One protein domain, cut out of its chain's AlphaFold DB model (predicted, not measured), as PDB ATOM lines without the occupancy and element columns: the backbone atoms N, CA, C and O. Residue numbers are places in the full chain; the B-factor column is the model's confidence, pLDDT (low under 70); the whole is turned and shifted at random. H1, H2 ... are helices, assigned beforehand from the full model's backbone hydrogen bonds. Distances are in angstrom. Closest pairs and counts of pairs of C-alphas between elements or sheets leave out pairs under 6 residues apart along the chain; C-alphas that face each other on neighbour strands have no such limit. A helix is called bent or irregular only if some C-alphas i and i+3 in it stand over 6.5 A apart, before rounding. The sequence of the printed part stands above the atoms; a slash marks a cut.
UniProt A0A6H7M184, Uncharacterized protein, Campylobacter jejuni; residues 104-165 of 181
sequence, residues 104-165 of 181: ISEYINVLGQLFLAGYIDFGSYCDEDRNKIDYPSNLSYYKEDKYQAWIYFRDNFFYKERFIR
ATOM      1  N   ILE A 104      38.773  16.262  29.085       66.38
ATOM      2  CA  ILE A 104      37.646  16.375  30.017       66.38
ATOM      3  C   ILE A 104      37.799  15.442  31.229       66.38
ATOM      4  O   ILE A 104      37.513  15.840  32.357       66.38
ATOM      5  N   SER A 105      38.264  14.207  31.027       68.75
ATOM      6  CA  SER A 105      38.483  13.261  32.128       68.75
ATOM      7  C   SER A 105      39.612  13.706  33.064       68.75
ATOM      8  O   SER A 105      39.474  13.594  34.283       68.75
ATOM      9  N   GLU A 106      40.690  14.280  32.519       74.62
ATOM     10  CA  GLU A 106      41.777  14.851  33.321       74.62
ATOM     11  C   GLU A 106      41.315  16.101  34.069       74.62
ATOM     12  O   GLU A 106      41.599  16.242  35.258       74.62
ATOM     13  N   TYR A 107      40.530  16.961  33.416       74.06
ATOM     14  CA  TYR A 107      39.940  18.148  34.029       74.06
ATOM     15  C   TYR A 107      39.046  17.802  35.228       74.06
ATOM     16  O   TYR A 107      39.240  18.332  36.324       74.06
ATOM     17  N   ILE A 108      38.118  16.852  35.060       80.81
ATOM     18  CA  ILE A 108      37.250  16.376  36.147       80.81
ATOM     19  C   ILE A 108      38.093  15.781  37.282       80.81
ATOM     20  O   ILE A 108      37.814  16.031  38.454       80.81
ATOM     21  N   ASN A 109      39.144  15.023  36.961       83.50
ATOM     22  CA  ASN A 109      40.029  14.435  37.963       83.50
ATOM     23  C   ASN A 109      40.784  15.503  38.776       83.50
ATOM     24  O   ASN A 109      40.825  15.415  40.003       83.50
ATOM     25  N   VAL A 110      41.331  16.534  38.125       85.31
ATOM     26  CA  VAL A 110      42.006  17.655  38.806       85.31
ATOM     27  C   VAL A 110      41.035  18.408  39.716       85.31
ATOM     28  O   VAL A 110      41.361  18.642  40.880       85.31
ATOM     29  N   LEU A 111      39.829  18.730  39.235       85.75
ATOM     30  CA  LEU A 111      38.796  19.367  40.059       85.75
ATOM     31  C   LEU A 111      38.440  18.522  41.286       85.75
ATOM     32  O   LEU A 111      38.390  19.044  42.399       85.75
ATOM     33  N   GLY A 112      38.263  17.214  41.102       87.88
ATOM     34  CA  GLY A 112      37.974  16.297  42.199       87.88
ATOM     35  C   GLY A 112      39.080  16.269  43.244       87.88
ATOM     36  O   GLY A 112      38.800  16.346  44.436       87.88
ATOM     37  N   GLN A 113      40.345  16.223  42.823       89.44
ATOM     38  CA  GLN A 113      41.477  16.246  43.752       89.44
ATOM     39  C   GLN A 113      41.548  17.552  44.546       89.44
ATOM     40  O   GLN A 113      41.766  17.514  45.756       89.44
ATOM     41  N   LEU A 114      41.326  18.696  43.894       89.12
ATOM     42  CA  LEU A 114      41.307  19.995  44.566       89.12
ATOM     43  C   LEU A 114      40.159  20.095  45.578       89.12
ATOM     44  O   LEU A 114      40.375  20.576  46.692       89.12
ATOM     45  N   PHE A 115      38.971  19.603  45.224       90.00
ATOM     46  CA  PHE A 115      37.806  19.587  46.109       90.00
ATOM     47  C   PHE A 115      38.022  18.682  47.326       90.00
ATOM     48  O   PHE A 115      37.837  19.101  48.470       90.00
ATOM     49  N   LEU A 116      38.493  17.451  47.106       90.88
ATOM     50  CA  LEU A 116      38.755  16.490  48.181       90.88
ATOM     51  C   LEU A 116      39.873  16.959  49.121       90.88
ATOM     52  O   LEU A 116      39.809  16.704  50.322       90.88
ATOM     53  N   ALA A 117      40.863  17.682  48.598       90.75
ATOM     54  CA  ALA A 117      41.908  18.320  49.395       90.75
ATOM     55  C   ALA A 117      41.443  19.610  50.105       90.75
ATOM     56  O   ALA A 117      42.187  20.154  50.919       90.75
ATOM     57  N   GLY A 118      40.225  20.090  49.832       85.56
ATOM     58  CA  GLY A 118      39.645  21.284  50.449       85.56
ATOM     59  C   GLY A 118      40.177  22.609  49.903       85.56
ATOM     60  O   GLY A 118      40.015  23.631  50.564       85.56
ATOM     61  N   TYR A 119      40.812  22.608  48.729       83.81
ATOM     62  CA  TYR A 119      41.274  23.836  48.071       83.81
ATOM     63  C   TYR A 119      40.147  24.592  47.368       83.81
ATOM     64  O   TYR A 119      40.229  25.810  47.232       83.81
ATOM     65  N   ILE A 120      39.123  23.871  46.909       84.62
ATOM     66  CA  ILE A 120      37.933  24.434  46.265       84.62
ATOM     67  C   ILE A 120      36.675  23.816  46.874       84.62
ATOM     68  O   ILE A 120      36.710  22.692  47.375       84.62
ATOM     69  N   ASP A 121      35.569  24.545  46.792       85.19
ATOM     70  CA  ASP A 121      34.229  24.071  47.132       85.19
ATOM     71  C   ASP A 121      33.231  24.649  46.124       85.19
ATOM     72  O   ASP A 121      33.506  25.673  45.491       85.19
ATOM     73  N   PHE A 122      32.098  23.979  45.955       81.06
ATOM     74  CA  PHE A 122      31.042  24.390  45.036       81.06
ATOM     75  C   PHE A 122      29.856  24.874  45.869       81.06
ATOM     76  O   PHE A 122      29.248  24.084  46.588       81.06
ATOM     77  N   GLY A 123      29.573  26.175  45.819       74.44
ATOM     78  CA  GLY A 123      28.427  26.777  46.505       74.44
ATOM     79  C   GLY A 123      27.146  26.679  45.677       74.44
ATOM     80  O   GLY A 123      27.212  26.507  44.464       74.44
ATOM     81  N   SER A 124      25.990  26.817  46.330       65.00
ATOM     82  CA  SER A 124      24.694  26.981  45.660       65.00
ATOM     83  C   SER A 124      24.350  28.466  45.494       65.00
ATOM     84  O   SER A 124      24.673  29.294  46.345       65.00
ATOM     85  N   TYR A 125      23.631  28.814  44.422       56.91
ATOM     86  CA  TYR A 125      23.098  30.166  44.193       56.91
ATOM     87  C   TYR A 125      22.042  30.621  45.217       56.91
ATOM     88  O   TYR A 125      21.613  31.775  45.165       56.91
ATOM     89  N   CYS A 126      21.609  29.747  46.128       56.09
ATOM     90  CA  CYS A 126      20.558  30.037  47.102       56.09
ATOM     91  C   CYS A 126      21.013  30.888  48.304       56.09
ATOM     92  O   CYS A 126      20.163  31.292  49.096       56.09
ATOM     93  N   ASP A 127      22.306  31.199  48.444       57.03
ATOM     94  CA  ASP A 127      22.805  32.008  49.560       57.03
ATOM     95  C   ASP A 127      22.910  33.506  49.221       57.03
ATOM     96  O   ASP A 127      23.587  33.927  48.282       57.03
ATOM     97  N   GLU A 128      22.226  34.336  50.017       57.72
ATOM     98  CA  GLU A 128      22.116  35.790  49.803       57.72
ATOM     99  C   GLU A 128      23.378  36.575  50.195       57.72
ATOM    100  O   GLU A 128      23.603  37.692  49.721       57.72
ATOM    101  N   ASP A 129      24.218  36.004  51.055       63.16
ATOM    102  CA  ASP A 129      25.504  36.596  51.399       63.16
ATOM    103  C   ASP A 129      26.518  36.128  50.349       63.16
ATOM    104  O   ASP A 129      26.567  34.947  50.040       63.16
ATOM    105  N   ARG A 130      27.317  37.011  49.749       57.31
ATOM    106  CA  ARG A 130      28.379  36.620  48.786       57.31
ATOM    107  C   ARG A 130      29.781  36.721  49.379       57.31
ATOM    108  O   ARG A 130      30.758  36.394  48.712       57.31
ATOM    109  N   ASN A 131      29.886  37.235  50.606       63.44
ATOM    110  CA  ASN A 131      31.164  37.511  51.261       63.44
ATOM    111  C   ASN A 131      31.600  36.390  52.204       63.44
ATOM    112  O   ASN A 131      32.761  36.350  52.617       63.44
ATOM    113  N   LYS A 132      30.682  35.497  52.570       64.56
ATOM    114  CA  LYS A 132      31.004  34.279  53.301       64.56
ATOM    115  C   LYS A 132      31.372  33.203  52.267       64.56
ATOM    116  O   LYS A 132      30.957  33.254  51.119       64.56
ATOM    117  N   ILE A 133      32.286  32.312  52.630       63.62
ATOM    118  CA  ILE A 133      32.831  31.282  51.718       63.62
ATOM    119  C   ILE A 133      32.390  29.882  52.178       63.62
ATOM    120  O   ILE A 133      32.464  28.905  51.440       63.62
ATOM    121  N   ASP A 134      31.890  29.799  53.410       70.88
ATOM    122  CA  ASP A 134      31.519  28.571  54.095       70.88
ATOM    123  C   ASP A 134      30.009  28.577  54.359       70.88
ATOM    124  O   ASP A 134      29.534  29.142  55.356       70.88
ATOM    125  N   TYR A 135      29.249  28.022  53.414       69.50
ATOM    126  CA  TYR A 135      27.799  27.884  53.520       69.50
ATOM    127  C   TYR A 135      27.413  26.440  53.800       69.50
ATOM    128  O   TYR A 135      28.005  25.536  53.216       69.50
ATOM    129  N   PRO A 136      26.368  26.201  54.614       72.88
ATOM    130  CA  PRO A 136      25.791  24.867  54.774       72.88
ATOM    131  C   PRO A 136      25.291  24.253  53.459       72.88
ATOM    132  O   PRO A 136      25.175  23.038  53.371       72.88
ATOM    133  N   SER A 137      24.997  25.086  52.456       71.56
ATOM    134  CA  SER A 137      24.570  24.667  51.118       71.56
ATOM    135  C   SER A 137      25.729  24.190  50.228       71.56
ATOM    136  O   SER A 137      25.485  23.649  49.150       71.56
ATOM    137  N   ASN A 138      26.986  24.410  50.645       81.31
ATOM    138  CA  ASN A 138      28.146  24.018  49.855       81.31
ATOM    139  C   ASN A 138      28.161  22.502  49.647       81.31
ATOM    140  O   ASN A 138      27.802  21.718  50.534       81.31
ATOM    141  N   LEU A 139      28.678  22.075  48.496       83.62
ATOM    142  CA  LEU A 139      28.761  20.669  48.121       83.62
ATOM    143  C   LEU A 139      29.481  19.831  49.182       83.62
ATOM    144  O   LEU A 139      29.109  18.682  49.419       83.62
ATOM    145  N   SER A 140      30.491  20.394  49.846       84.69
ATOM    146  CA  SER A 140      31.225  19.700  50.903       84.69
ATOM    147  C   SER A 140      30.371  19.241  52.093       84.69
ATOM    148  O   SER A 140      30.786  18.305  52.779       84.69
ATOM    149  N   TYR A 141      29.185  19.823  52.297       83.31
ATOM    150  CA  TYR A 141      28.225  19.453  53.344       83.31
ATOM    151  C   TYR A 141      27.019  18.654  52.827       83.31
ATOM    152  O   TYR A 141      26.189  18.214  53.617       83.31
ATOM    153  N   TYR A 142      26.922  18.427  51.514       80.56
ATOM    154  CA  TYR A 142      25.748  17.813  50.885       80.56
ATOM    155  C   TYR A 142      25.562  16.319  51.220       80.56
ATOM    156  O   TYR A 142      24.455  15.780  51.143       80.56
ATOM    157  N   LYS A 143      26.643  15.611  51.570       81.94
ATOM    158  CA  LYS A 143      26.626  14.188  51.955       81.94
ATOM    159  C   LYS A 143      27.416  13.960  53.237       81.94
ATOM    160  O   LYS A 143      28.125  14.839  53.708       81.94
ATOM    161  N   GLU A 144      27.300  12.742  53.767       83.75
ATOM    162  CA  GLU A 144      27.987  12.285  54.984       83.75
ATOM    163  C   GLU A 144      29.503  12.525  54.944       83.75
ATOM    164  O   GLU A 144      30.110  12.829  55.969       83.75
ATOM    165  N   ASP A 145      30.109  12.424  53.759       88.00
ATOM    166  CA  ASP A 145      31.503  12.779  53.539       88.00
ATOM    167  C   ASP A 145      31.716  13.472  52.180       88.00
ATOM    168  O   ASP A 145      30.935  13.321  51.230       88.00
ATOM    169  N   LYS A 146      32.821  14.229  52.079       88.19
ATOM    170  CA  LYS A 146      33.200  14.959  50.857       88.19
ATOM    171  C   LYS A 146      33.404  14.027  49.662       88.19
ATOM    172  O   LYS A 146      33.159  14.417  48.528       88.19
ATOM    173  N   TYR A 147      33.847  12.796  49.879       90.62
ATOM    174  CA  TYR A 147      34.076  11.855  48.790       90.62
ATOM    175  C   TYR A 147      32.761  11.393  48.147       90.62
ATOM    176  O   TYR A 147      32.643  11.400  46.921       90.62
ATOM    177  N   GLN A 148      31.740  11.095  48.949       88.31
ATOM    178  CA  GLN A 148      30.388  10.793  48.483       88.31
ATOM    179  C   GLN A 148      29.735  12.009  47.828       88.31
ATOM    180  O   GLN A 148      29.080  11.861  46.794       88.31
ATOM    181  N   ALA A 149      29.948  13.211  48.373       88.56
ATOM    182  CA  ALA A 149      29.476  14.446  47.753       88.56
ATOM    183  C   ALA A 149      30.087  14.647  46.355       88.56
ATOM    184  O   ALA A 149      29.363  14.911  45.395       88.56
ATOM    185  N   TRP A 150      31.398  14.429  46.216       90.00
ATOM    186  CA  TRP A 150      32.089  14.504  44.929       90.00
ATOM    187  C   TRP A 150      31.579  13.472  43.921       90.00
ATOM    188  O   TRP A 150      31.314  13.828  42.775       90.00
ATOM    189  N   ILE A 151      31.421  12.204  44.326       88.00
ATOM    190  CA  ILE A 151      30.883  11.153  43.446       88.00
ATOM    191  C   ILE A 151      29.500  11.555  42.939       88.00
ATOM    192  O   ILE A 151      29.256  11.525  41.733       88.00
ATOM    193  N   TYR A 152      28.615  11.975  43.846       84.81
ATOM    194  CA  TYR A 152      27.266  12.391  43.490       84.81
ATOM    195  C   TYR A 152      27.283  13.563  42.507       84.81
ATOM    196  O   TYR A 152      26.600  13.511  41.483       84.81
ATOM    197  N   PHE A 153      28.074  14.599  42.793       84.75
ATOM    198  CA  PHE A 153      28.183  15.772  41.937       84.75
ATOM    199  C   PHE A 153      28.730  15.406  40.560       84.75
ATOM    200  O   PHE A 153      28.102  15.694  39.547       84.75
ATOM    201  N   ARG A 154      29.853  14.687  40.500       85.44
ATOM    202  CA  ARG A 154      30.474  14.273  39.240       85.44
ATOM    203  C   ARG A 154      29.511  13.483  38.359       85.44
ATOM    204  O   ARG A 154      29.364  13.788  37.173       85.44
ATOM    205  N   ASP A 155      28.844  12.494  38.943       81.62
ATOM    206  CA  ASP A 155      27.996  11.566  38.199       81.62
ATOM    207  C   ASP A 155      26.676  12.209  37.763       81.62
ATOM    208  O   ASP A 155      26.099  11.796  36.757       81.62
ATOM    209  N   ASN A 156      26.186  13.218  38.489       75.38
ATOM    210  CA  ASN A 156      24.932  13.892  38.154       75.38
ATOM    211  C   ASN A 156      25.106  15.190  37.369       75.38
ATOM    212  O   ASN A 156      24.186  15.539  36.638       75.38
ATOM    213  N   PHE A 157      26.243  15.877  37.471       73.12
ATOM    214  CA  PHE A 157      26.462  17.167  36.818       73.12
ATOM    215  C   PHE A 157      27.359  17.068  35.592       73.12
ATOM    216  O   PHE A 157      26.927  17.448  34.503       73.12
ATOM    217  N   PHE A 158      28.560  16.500  35.730       73.31
ATOM    218  CA  PHE A 158      29.478  16.360  34.597       73.31
ATOM    219  C   PHE A 158      29.022  15.266  33.631       73.31
ATOM    220  O   PHE A 158      28.903  15.518  32.437       73.31
ATOM    221  N   TYR A 159      28.715  14.064  34.125       71.06
ATOM    222  CA  TYR A 159      28.403  12.928  33.243       71.06
ATOM    223  C   TYR A 159      26.970  12.895  32.710       71.06
ATOM    224  O   TYR A 159      26.704  12.190  31.741       71.06
ATOM    225  N   LYS A 160      26.044  13.654  33.305       66.31
ATOM    226  CA  LYS A 160      24.667  13.803  32.795       66.31
ATOM    227  C   LYS A 160      24.410  15.164  32.141       66.31
ATOM    228  O   LYS A 160      23.247  15.487  31.901       66.31
ATOM    229  N   GLU A 161      25.467  15.946  31.898       59.81
ATOM    230  CA  GLU A 161      25.420  17.256  31.230       59.81
ATOM    231  C   GLU A 161      24.368  18.216  31.825       59.81
ATOM    232  O   GLU A 161      23.737  18.993  31.108       59.81
ATOM    233  N   ARG A 162      24.149  18.187  33.151       56.47
ATOM    234  CA  ARG A 162      23.089  19.003  33.783       56.47
ATOM    235  C   ARG A 162      23.307  20.509  33.631       56.47
ATOM    236  O   ARG A 162      22.330  21.241  33.663       56.47
ATOM    237  N   PHE A 163      24.540  20.954  33.388       54.25
ATOM    238  CA  PHE A 163      24.861  22.357  33.099       54.25
ATOM    239  C   PHE A 163      24.254  22.885  31.787       54.25
ATOM    240  O   PHE A 163      24.210  24.094  31.588       54.25
ATOM    241  N   ILE A 164      23.823  21.997  30.881       45.50
ATOM    242  CA  ILE A 164      23.251  22.351  29.571       45.50
ATOM    243  C   ILE A 164      21.712  22.380  29.623       45.50
ATOM    244  O   ILE A 164      21.069  22.828  28.676       45.50
ATOM    245  N   ARG A 165      21.093  21.931  30.724       44.78
ATOM    246  CA  ARG A 165      19.632  21.955  30.859       44.78
ATOM    247  C   ARG A 165      19.165  23.383  31.104       44.78
ATOM    248  O   ARG A 165      19.713  24.079  31.955       44.78
TER     249      ARG A 165
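Overview. This is residues 104 to 165 of the 181 residues of an uncharacterized protein of Campylobacter jejuni (UniProt A0A6H7M184). Look for two helices, H1 and H2, side by side as a hairpin and running opposite ways, with a long loop, residues 117 to 145, swinging away from the pair between the end of H1 and the start of H2. Beyond the other end of H2, residues 160 to 165 stick out as a free tail. The printed part has 62 residues with two named helices, H1 then H2, and no named strand; the class is all helix, though under half of the residues, 26 of the 62, are in named elements. The whole is compact, with a radius of gyration of the C-alphas of 12.0 A, and spans 32 by 29 by 20 A.

Arrangement. Begin with the two helices, H1, residues 104 to 116, and H2, residues 146 to 158. The two touch, with 7 pairs of C-alphas within 8 A. Their closest C-alphas are those of Leu 116 and Lys 146, 6.4 A apart. Their lines stand at a shallow tilt of 28 degrees and they run opposite ways, a helical hairpin. Their centres are 11.0 A apart. In the backbones of H1 and H2, every O i to N i+4 pair is within hydrogen-bond range.

Along the chain. Find C-alpha 104 at (37.646, 16.375, 30.017); from there H1 runs 18.2 A to C-alpha 116 at (38.755, 16.490, 48.181). H2 runs 16.7 A from C-alpha 146 to C-alpha 158 at (29.478, 16.360, 34.597). H2 is neither bent nor irregular, but only just: C-alphas 155 and 158 are 6.2 A apart.

Size, cuts and confidence. The two C-alphas farthest apart, those of Glu 106 and Glu 128, are 33.1 A apart. The printed part has no cut, and the link from H1 to H2, 29 residues, is long. Residues 160 to 165 stand free. Look in the B-factor column for a mean pLDDT of 75.8 over the printed part of this model; it is under 70 at residues 104 to 105, 124 to 133, 135 and 160 to 165.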